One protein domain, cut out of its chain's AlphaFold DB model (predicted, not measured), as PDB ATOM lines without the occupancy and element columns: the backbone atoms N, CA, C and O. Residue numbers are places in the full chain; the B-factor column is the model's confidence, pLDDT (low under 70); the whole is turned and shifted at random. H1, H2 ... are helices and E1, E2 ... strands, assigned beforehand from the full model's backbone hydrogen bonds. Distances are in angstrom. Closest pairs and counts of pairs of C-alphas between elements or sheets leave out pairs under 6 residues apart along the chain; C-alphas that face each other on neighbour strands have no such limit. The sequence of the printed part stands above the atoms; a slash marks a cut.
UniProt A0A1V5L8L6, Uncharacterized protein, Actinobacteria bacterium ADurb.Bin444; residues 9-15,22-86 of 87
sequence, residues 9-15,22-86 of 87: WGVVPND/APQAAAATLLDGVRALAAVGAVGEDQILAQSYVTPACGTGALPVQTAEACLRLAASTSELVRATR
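What this domain is: This is residues 9 to 15 and 22 to 86 of the 87 residues of an uncharacterized protein of Actinobacteria bacterium ADurb.Bin444 (UniProt A0A1V5L8L6). Two long helices, H1 and H3, meet where H1 begins, and a small sheet of two parallel strands packs on both, E1 mostly on H1 and E2 mostly on H3. Short H2 packs on H1's last residues. The 72 printed residues, mostly helix, run E1, H1, H2, E2, H3. The whole is only just compact, close to loose, with radius of gyration of the C-alphas 12.9 A, spanning 41 by 21 by 17 A.

How they stand to each other: E1, residues 9 to 12, is the parallel neighbour of E2, residues 52 to 56; N 9 and O 53, 2.9 A apart, are within hydrogen-bond range. H1, residues 23 to 38, touches residues 74 to 82 alone of H3, residues 65 to 84, at a steep tilt of 56 degrees; the closest C-alphas, Pro 23 and Thr 78, are 4.8 A apart. With residues 34 to 38 alone H1 touches H2, residues 45 to 50; the closest C-alphas, Ala 38 and Glu 45, are 5.4 A apart. In H1, H2 and H3 every O i to N i+4 pair is within range.

Where its parts are: E1 begins at C-alpha 9 (99.153, 144.883, 95.784). H1 measures 22.6 A and H3 28.5 A, ending at C-alpha 84 (101.650, 133.962, 108.705).

The domain as a whole: Residues 16 to 21 are not printed, C-alphas 15 and 22 standing 14.1 A apart. Residue 86 alone has pLDDT under 70.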
ATOM      1  N   TRP A   9      98.560 145.915  96.628       98.06
ATOM      2  CA  TRP A   9      99.153 144.883  95.784       98.06
ATOM      3  C   TRP A   9      98.076 144.209  94.938       98.06
ATOM      4  O   TRP A   9      97.347 143.344  95.426       98.06
ATOM      5  N   GLY A  10      98.002 144.570  93.655       97.69
ATOM      6  CA  GLY A  10      97.124 143.966  92.643       97.69
ATOM      7  C   GLY A  10      97.565 142.571  92.182       97.69
ATOM      8  O   GLY A  10      97.590 142.301  90.987       97.69
ATOM      9  N   VAL A  11      97.985 141.706  93.109       98.12
ATOM     10  CA  VAL A  11      98.574 140.382  92.813       98.12
ATOM     11  C   VAL A  11      97.533 139.292  92.562       98.12
ATOM     12  O   VAL A  11      97.867 138.214  92.076       98.12
ATOM     13  N   VAL A  12      96.269 139.557  92.892       98.50
ATOM     14  CA  VAL A  12      95.159 138.633  92.651       98.50
ATOM     15  C   VAL A  12      94.540 138.931  91.283       98.50
ATOM     16  O   VAL A  12      94.249 140.091  91.005       98.50
ATOM     17  N   PRO A  13      94.309 137.939  90.404       97.88
ATOM     18  CA  PRO A  13      93.657 138.183  89.119       97.88
ATOM     19  C   PRO A  13      92.232 138.718  89.309       97.88
ATOM     20  O   PRO A  13      91.566 138.414  90.296       97.88
ATOM     21  N   ASN A  14      91.749 139.499  88.348       97.62
ATOM     22  CA  ASN A  14      90.366 139.977  88.287       97.62
ATOM     23  C   ASN A  14      89.568 139.236  87.193       97.62
ATOM     24  O   ASN A  14      88.798 139.852  86.465       97.62
ATOM     25  N   ASP A  15      89.789 137.929  87.052       98.19
ATOM     26  CA  ASP A  15      89.157 137.051  86.060       98.19
ATOM     27  C   ASP A  15      89.092 135.600  86.578       98.19
ATOM     28  O   ASP A  15      89.454 135.318  87.724       98.19
ATOM     29  N   ALA A  22      96.299 129.123  93.307       98.25
ATOM     30  CA  ALA A  22      96.669 128.879  94.691       98.25
ATOM     31  C   ALA A  22      97.081 130.197  95.390       98.25
ATOM     32  O   ALA A  22      97.907 130.936  94.842       98.25
ATOM     33  N   PRO A  23      96.600 130.484  96.616       98.00
ATOM     34  CA  PRO A  23      96.957 131.701  97.354       98.00
ATOM     35  C   PRO A  23      98.465 131.908  97.553       98.00
ATOM     36  O   PRO A  23      98.929 133.049  97.591       98.00
ATOM     37  N   GLN A  24      99.232 130.816  97.630       98.31
ATOM     38  CA  GLN A  24     100.690 130.807  97.753       98.31
ATOM     39  C   GLN A  24     101.372 131.470  96.555       98.31
ATOM     40  O   GLN A  24     102.386 132.136  96.734       98.31
ATOM     41  N   ALA A  25     100.818 131.323  95.347       98.12
ATOM     42  CA  ALA A  25     101.387 131.925  94.147       98.12
ATOM     43  C   ALA A  25     101.296 133.457  94.208       98.12
ATOM     44  O   ALA A  25     102.297 134.145  94.031       98.12
ATOM     45  N   ALA A  26     100.121 133.993  94.555       98.12
ATOM     46  CA  ALA A  26      99.933 135.432  94.728       98.12
ATOM     47  C   ALA A  26     100.731 135.986  95.925       98.12
ATOM     48  O   ALA A  26     101.275 137.088  95.846       98.12
ATOM     49  N   ALA A  27     100.859 135.215  97.012       98.31
ATOM     50  CA  ALA A  27     101.697 135.584  98.153       98.31
ATOM     51  C   ALA A  27     103.183 135.655  97.767       98.31
ATOM     52  O   ALA A  27     103.856 136.619  98.124       98.31
ATOM     53  N   ALA A  28     103.682 134.682  96.997       98.12
ATOM     54  CA  ALA A  28     105.050 134.688  96.488       98.12
ATOM     55  C   ALA A  28     105.310 135.922  95.614       98.12
ATOM     56  O   ALA A  28     106.271 136.643  95.867       98.12
ATOM     57  N   THR A  29     104.404 136.233  94.678       98.06
ATOM     58  CA  THR A  29     104.504 137.440  93.840       98.06
ATOM     59  C   THR A  29     104.554 138.724  94.669       98.06
ATOM     60  O   THR A  29     105.367 139.603  94.388       98.06
ATOM     61  N   LEU A  30     103.720 138.842  95.707       98.19
ATOM     62  CA  LEU A  30     103.745 139.996  96.606       98.19
ATOM     63  C   LEU A  30     105.091 140.105  97.331       98.19
ATOM     64  O   LEU A  30     105.696 141.173  97.338       98.19
ATOM     65  N   LEU A  31     105.572 139.009  97.924       97.81
ATOM     66  CA  LEU A  31     106.826 138.988  98.680       97.81
ATOM     67  C   LEU A  31     108.051 139.254  97.789       97.81
ATOM     68  O   LEU A  31     108.980 139.932  98.219       97.81
ATOM     69  N   ASP A  32     108.044 138.780  96.541       97.94
ATOM     70  CA  ASP A  32     109.062 139.134  95.545       97.94
ATOM     71  C   ASP A  32     109.048 140.635  95.239       97.94
ATOM     72  O   ASP A  32     110.100 141.273  95.209       97.94
ATOM     73  N   GLY A  33     107.857 141.222  95.078       97.19
ATOM     74  CA  GLY A  33     107.687 142.662  94.892       97.19
ATOM     75  C   GLY A  33     108.183 143.479  96.088       97.19
ATOM     76  O   GLY A  33     108.839 144.503  95.902       97.19
ATOM     77  N   VAL A  34     107.927 143.009  97.311       96.88
ATOM     78  CA  VAL A  34     108.439 143.613  98.550       96.88
ATOM     79  C   VAL A  34     109.966 143.602  98.571       96.88
ATOM     80  O   VAL A  34     110.566 144.658  98.762       96.88
ATOM     81  N   ARG A  35     110.595 142.446  98.318       97.12
ATOM     82  CA  ARG A  35     112.061 142.320  98.252       97.12
ATOM     83  C   ARG A  35     112.661 143.242  97.195       97.12
ATOM     84  O   ARG A  35     113.639 143.938  97.459       97.12
ATOM     85  N   ALA A  36     112.057 143.279  96.008       97.00
ATOM     86  CA  ALA A  36     112.506 144.135  94.917       97.00
ATOM     87  C   ALA A  36     112.401 145.627  95.273       97.00
ATOM     88  O   ALA A  36     113.324 146.389  94.992       97.00
ATOM     89  N   LEU A  37     111.309 146.044  95.921       94.81
ATOM     90  CA  LEU A  37     111.117 147.430  96.344       94.81
ATOM     91  C   LEU A  37     112.083 147.820  97.472       94.81
ATOM     92  O   LEU A  37     112.664 148.903  97.431       94.81
ATOM     93  N   ALA A  38     112.307 146.929  98.441       95.94
ATOM     94  CA  ALA A  38     113.256 147.157  99.527       95.94
ATOM     95  C   ALA A  38     114.702 147.285  99.023       95.94
ATOM     96  O   ALA A  38     115.464 148.110  99.530       95.94
ATOM     97  N   ALA A  39     115.070 146.540  97.975       96.69
ATOM     98  CA  ALA A  39     116.394 146.604  97.357       96.69
ATOM     99  C   ALA A  39     116.734 147.978  96.743       96.69
ATOM    100  O   ALA A  39     117.907 148.277  96.534       96.69
ATOM    101  N   VAL A  40     115.737 148.840  96.494       94.00
ATOM    102  CA  VAL A  40     115.953 150.232  96.048       94.00
ATOM    103  C   VAL A  40     116.533 151.110  97.175       94.00
ATOM    104  O   VAL A  40     117.108 152.162  96.903       94.00
ATOM    105  N   GLY A  41     116.439 150.679  98.440       83.38
ATOM    106  CA  GLY A  41     117.176 151.259  99.571       83.38
ATOM    107  C   GLY A  41     116.501 152.427 100.300       83.38
ATOM    108  O   GLY A  41     117.102 152.990 101.210       83.38
ATOM    109  N   ALA A  42     115.267 152.795  99.941       84.94
ATOM    110  CA  ALA A  42     114.535 153.890 100.594       84.94
ATOM    111  C   ALA A  42     113.663 153.438 101.781       84.94
ATOM    112  O   ALA A  42     113.405 154.226 102.690       84.94
ATOM    113  N   VAL A  43     113.178 152.192 101.761       90.00
ATOM    114  CA  VAL A  43     112.238 151.639 102.745       90.00
ATOM    115  C   VAL A  43     112.555 150.156 102.949       90.00
ATOM    116  O   VAL A  43     112.773 149.446 101.971       90.00
ATOM    117  N   GLY A  44     112.596 149.681 104.196       94.38
ATOM    118  CA  GLY A  44     112.830 148.262 104.499       94.38
ATOM    119  C   GLY A  44     111.607 147.381 104.221       94.38
ATOM    120  O   GLY A  44     110.479 147.879 104.190       94.38
ATOM    121  N   GLU A  45     111.825 146.068 104.072       95.56
ATOM    122  CA  GLU A  45     110.750 145.095 103.816       95.56
ATOM    123  C   GLU A  45     109.623 145.222 104.841       95.56
ATOM    124  O   GLU A  45     108.480 145.399 104.436       95.56
ATOM    125  N   ASP A  46     109.941 145.244 106.142       93.88
ATOM    126  CA  ASP A  46     108.961 145.336 107.233       93.88
ATOM    127  C   ASP A  46     108.067 146.574 107.150       93.88
ATOM    128  O   ASP A  46     106.863 146.486 107.396       93.88
ATOM    129  N   GLN A  47     108.627 147.727 106.774       93.12
ATOM    130  CA  GLN A  47     107.855 148.960 106.646       93.12
ATOM    131  C   GLN A  47     106.947 148.917 105.411       93.12
ATOM    132  O   GLN A  47     105.765 149.249 105.521       93.12
ATOM    133  N   ILE A  48     107.451 148.446 104.263       94.81
ATOM    134  CA  ILE A  48     106.629 148.234 103.057       94.81
ATOM    135  C   ILE A  48     105.447 147.333 103.408       94.81
ATOM    136  O   ILE A  48     104.284 147.644 103.151       94.81
ATOM    137  N   LEU A  49     105.757 146.223 104.058       95.38
ATOM    138  CA  LEU A  49     104.836 145.199 104.498       95.38
ATOM    139  C   LEU A  49     103.824 145.706 105.542       95.38
ATOM    140  O   LEU A  49     102.669 145.279 105.516       95.38
ATOM    141  N   ALA A  50     104.211 146.598 106.454       93.38
ATOM    142  CA  ALA A  50     103.305 147.250 107.405       93.38
ATOM    143  C   ALA A  50     102.327 148.221 106.719       93.38
ATOM    144  O   ALA A  50     101.223 148.432 107.216       93.38
ATOM    145  N   GLN A  51     102.703 148.763 105.560       93.75
ATOM    146  CA  GLN A  51     101.886 149.678 104.759       93.75
ATOM    147  C   GLN A  51     101.198 148.977 103.576       93.75
ATOM    148  O   GLN A  51     100.766 149.640 102.641       93.75
ATOM    149  N   SER A  52     101.084 147.647 103.589       95.94
ATOM    150  CA  SER A  52     100.580 146.855 102.460       95.94
ATOM    151  C   SER A  52      99.166 146.317 102.674       95.94
ATOM    152  O   SER A  52      98.830 145.844 103.758       95.94
ATOM    153  N   TYR A  53      98.370 146.264 101.607       95.62
ATOM    154  CA  TYR A  53      97.132 145.480 101.552       95.62
ATOM    155  C   TYR A  53      96.997 144.746 100.213       95.62
ATOM    156  O   TYR A  53      97.549 145.163  99.197       95.62
ATOM    157  N   VAL A  54      96.291 143.613 100.220       98.25
ATOM    158  CA  VAL A  54      96.127 142.737  99.049       98.25
ATOM    159  C   VAL A  54      94.827 143.077  98.334       98.25
ATOM    160  O   VAL A  54      93.782 143.191  98.971       98.25
ATOM    161  N   THR A  55      94.886 143.203  97.013       98.25
ATOM    162  CA  THR A  55      93.730 143.530  96.171       98.25
ATOM    163  C   THR A  55      93.709 142.683  94.901       98.25
ATOM    164  O   THR A  55      94.767 142.254  94.429       98.25
ATOM    165  N   PRO A  56      92.534 142.496  94.279       98.31
ATOM    166  CA  PRO A  56      92.465 142.144  92.867       98.31
ATOM    167  C   PRO A  56      93.201 143.178  91.999       98.31
ATOM    168  O   PRO A  56      93.291 144.351  92.357       98.31
ATOM    169  N   ALA A  57      93.709 142.748  90.846       97.31
ATOM    170  CA  ALA A  57      94.480 143.571  89.915       97.31
ATOM    171  C   ALA A  57      93.682 144.765  89.364       97.31
ATOM    172  O   ALA A  57      94.258 145.772  88.961       97.31
ATOM    173  N   CYS A  58      92.353 144.652  89.342       96.44
ATOM    174  CA  CYS A  58      91.417 145.711  88.985       96.44
ATOM    175  C   CYS A  58      90.051 145.422  89.640       96.44
ATOM    176  O   CYS A  58      89.900 144.452  90.383       96.44
ATOM    177  N   GLY A  59      89.038 146.245  89.374       95.44
ATOM    178  CA  GLY A  59      87.689 146.042  89.902       95.44
ATOM    179  C   GLY A  59      87.063 144.708  89.476       95.44
ATOM    180  O   GLY A  59      87.301 144.203  88.379       95.44
ATOM    181  N   THR A  60      86.210 144.158  90.341       97.81
ATOM    182  CA  THR A  60      85.466 142.906  90.108       97.81
ATOM    183  C   THR A  60      84.003 143.134  89.712       97.81
ATOM    184  O   THR A  60      83.265 142.176  89.513       97.81
ATOM    185  N   GLY A  61      83.566 144.392  89.570       96.88
ATOM    186  CA  GLY A  61      82.150 144.747  89.397       96.88
ATOM    187  C   GLY A  61      81.497 144.283  88.089       96.88
ATOM    188  O   GLY A  61      80.278 144.199  88.026       96.88
ATOM    189  N   ALA A  62      82.288 143.972  87.059       96.56
ATOM    190  CA  ALA A  62      81.792 143.445  85.784       96.56
ATOM    191  C   ALA A  62      81.842 141.906  85.699       96.56
ATOM    192  O   ALA A  62      81.450 141.337  84.682       96.56
ATOM    193  N   LEU A  63      82.362 141.232  86.730       98.19
ATOM    194  CA  LEU A  63      82.531 139.782  86.738       98.19
ATOM    195  C   LEU A  63      81.245 139.080  87.191       98.19
ATOM    196  O   LEU A  63      80.478 139.644  87.977       98.19
ATOM    197  N   PRO A  64      81.031 137.818  86.780       98.44
ATOM    198  CA  PRO A  64      80.056 136.958  87.436       98.44
ATOM    199  C   PRO A  64      80.310 136.911  88.947       98.44
ATOM    200  O   PRO A  64      81.463 136.878  89.383       98.44
ATOM    201  N   VAL A  65      79.240 136.855  89.748       98.38
ATOM    202  CA  VAL A  65      79.323 136.863  91.223       98.38
ATOM    203  C   VAL A  65      80.296 135.802  91.737       98.38
ATOM    204  O   VAL A  65      81.142 136.101  92.572       98.38
ATOM    205  N   GLN A  66      80.245 134.589  91.181       98.38
ATOM    206  CA  GLN A  66      81.152 133.501  91.553       98.38
ATOM    207  C   GLN A  66      82.629 133.884  91.377       98.38
ATOM    208  O   GLN A  66      83.435 133.653  92.280       98.38
ATOM    209  N   THR A  67      82.982 134.477  90.235       98.50
ATOM    210  CA  THR A  67      84.351 134.916  89.942       98.50
ATOM    211  C   THR A  67      84.736 136.092  90.838       98.50
ATOM    212  O   THR A  67      85.808 136.074  91.434       98.50
ATOM    213  N   ALA A  68      83.850 137.078  91.020       98.62
ATOM    214  CA  ALA A  68      84.093 138.215  91.910       98.62
ATOM    215  C   ALA A  68      84.371 137.770  93.356       98.62
ATOM    216  O   ALA A  68      85.332 138.228  93.976       98.62
ATOM    217  N   GLU A  69      83.573 136.844  93.885       98.69
ATOM    218  CA  GLU A  69      83.796 136.273  95.208       98.69
ATOM    219  C   GLU A  69      85.088 135.455  95.283       98.69
ATOM    220  O   GLU A  69      85.774 135.499  96.302       98.69
ATOM    221  N   ALA A  70      85.433 134.704  94.232       98.62
ATOM    222  CA  ALA A  70      86.688 133.961  94.178       98.62
ATOM    223  C   ALA A  70      87.897 134.903  94.243       98.62
ATOM    224  O   ALA A  70      88.804 134.660  95.035       98.62
ATOM    225  N   CYS A  71      87.868 136.026  93.515       98.75
ATOM    226  CA  CYS A  71      88.893 137.067  93.610       98.75
ATOM    227  C   CYS A  71      89.021 137.600  95.046       98.75
ATOM    228  O   CYS A  71      90.123 137.711  95.577       98.75
ATOM    229  N   LEU A  72      87.901 137.907  95.707       98.50
ATOM    230  CA  LEU A  72      87.920 138.446  97.073       98.50
ATOM    231  C   LEU A  72      88.382 137.410  98.111       98.50
ATOM    232  O   LEU A  72      89.172 137.745  98.994       98.50
ATOM    233  N   ARG A  73      87.955 136.148  97.984       98.69
ATOM    234  CA  ARG A  73      88.432 135.041  98.831       98.69
ATOM    235  C   ARG A  73      89.929 134.812  98.651       98.69
ATOM    236  O   ARG A  73      90.644 134.702  99.642       98.69
ATOM    237  N   LEU A  74      90.409 134.808  97.410       98.75
ATOM    238  CA  LEU A  74      91.828 134.656  97.108       98.75
ATOM    239  C   LEU A  74      92.650 135.810  97.699       98.75
ATOM    240  O   LEU A  74      93.674 135.556  98.324       98.75
ATOM    241  N   ALA A  75      92.172 137.056  97.608       98.62
ATOM    242  CA  ALA A  75      92.816 138.202  98.259       98.62
ATOM    243  C   ALA A  75      92.904 138.048  99.784       98.62
ATOM    244  O   ALA A  75      93.964 138.309 100.361       98.62
ATOM    245  N   ALA A  76      91.834 137.577 100.432       98.50
ATOM    246  CA  ALA A  76      91.835 137.301 101.867       98.50
ATOM    247  C   ALA A  76      92.848 136.204 102.239       98.50
ATOM    248  O   ALA A  76      93.717 136.440 103.079       98.50
ATOM    249  N   SER A  77      92.818 135.054 101.557       98.56
ATOM    250  CA  SER A  77      93.744 133.941 101.817       98.56
ATOM    251  C   SER A  77      95.204 134.303 101.529       98.56
ATOM    252  O   SER A  77      96.099 133.934 102.286       98.56
ATOM    253  N   THR A  78      95.477 135.071 100.470       98.44
ATOM    254  CA  THR A  78      96.822 135.597 100.199       98.44
ATOM    255  C   THR A  78      97.286 136.525 101.322       98.44
ATOM    256  O   THR A  78      98.429 136.427 101.765       98.44
ATOM    257  N   SER A  79      96.403 137.389 101.831       98.00
ATOM    258  CA  SER A  79      96.710 138.278 102.955       98.00
ATOM    259  C   SER A  79      97.016 137.507 104.247       98.00
ATOM    260  O   SER A  79      97.949 137.860 104.969       98.00
ATOM    261  N   GLU A  80      96.269 136.438 104.528       97.88
ATOM    262  CA  GLU A  80      96.511 135.542 105.666       97.88
ATOM    263  C   GLU A  80      97.873 134.857 105.579       97.88
ATOM    264  O   GLU A  80      98.634 134.902 106.546       97.88
ATOM    265  N   LEU A  81      98.218 134.297 104.415       97.50
ATOM    266  CA  LEU A  81      99.516 133.653 104.201       97.50
ATOM    267  C   LEU A  81     100.676 134.628 104.398       97.50
ATOM    268  O   LEU A  81     101.609 134.316 105.130       97.50
ATOM    269  N   VAL A  82     100.597 135.825 103.808       96.81
ATOM    270  CA  VAL A  82     101.652 136.841 103.946       96.81
ATOM    271  C   VAL A  82     101.848 137.254 105.408       96.81
ATOM    272  O   VAL A  82     102.983 137.489 105.814       96.81
ATOM    273  N   ARG A  83     100.782 137.327 106.218       95.75
ATOM    274  CA  ARG A  83     100.911 137.584 107.664       95.75
ATOM    275  C   ARG A  83     101.520 136.399 108.411       95.75
ATOM    276  O   ARG A  83     102.351 136.619 109.284       95.75
ATOM    277  N   ALA A  84     101.133 135.172 108.068       93.75
ATOM    278  CA  ALA A  84     101.650 133.962 108.705       93.75
ATOM    279  C   ALA A  84     103.149 133.745 108.438       93.75
ATOM    280  O   ALA A  84     103.850 133.242 109.303       93.75
ATOM    281  N   THR A  85     103.659 134.167 107.276       83.62
ATOM    282  CA  THR A  85     105.097 134.097 106.944       83.62
ATOM    283  C   THR A  85     105.962 135.076 107.753       83.62
ATOM    284  O   THR A  85     107.183 134.994 107.685       83.62
ATOM    285  N   ARG A  86     105.363 136.003 108.517       66.31
ATOM    286  CA  ARG A  86     106.095 136.931 109.401       66.31
ATOM    287  C   ARG A  86     106.262 136.438 110.843       66.31
ATOM    288  O   ARG A  86     106.776 137.199 111.660       66.31
TER     289      ARG A  86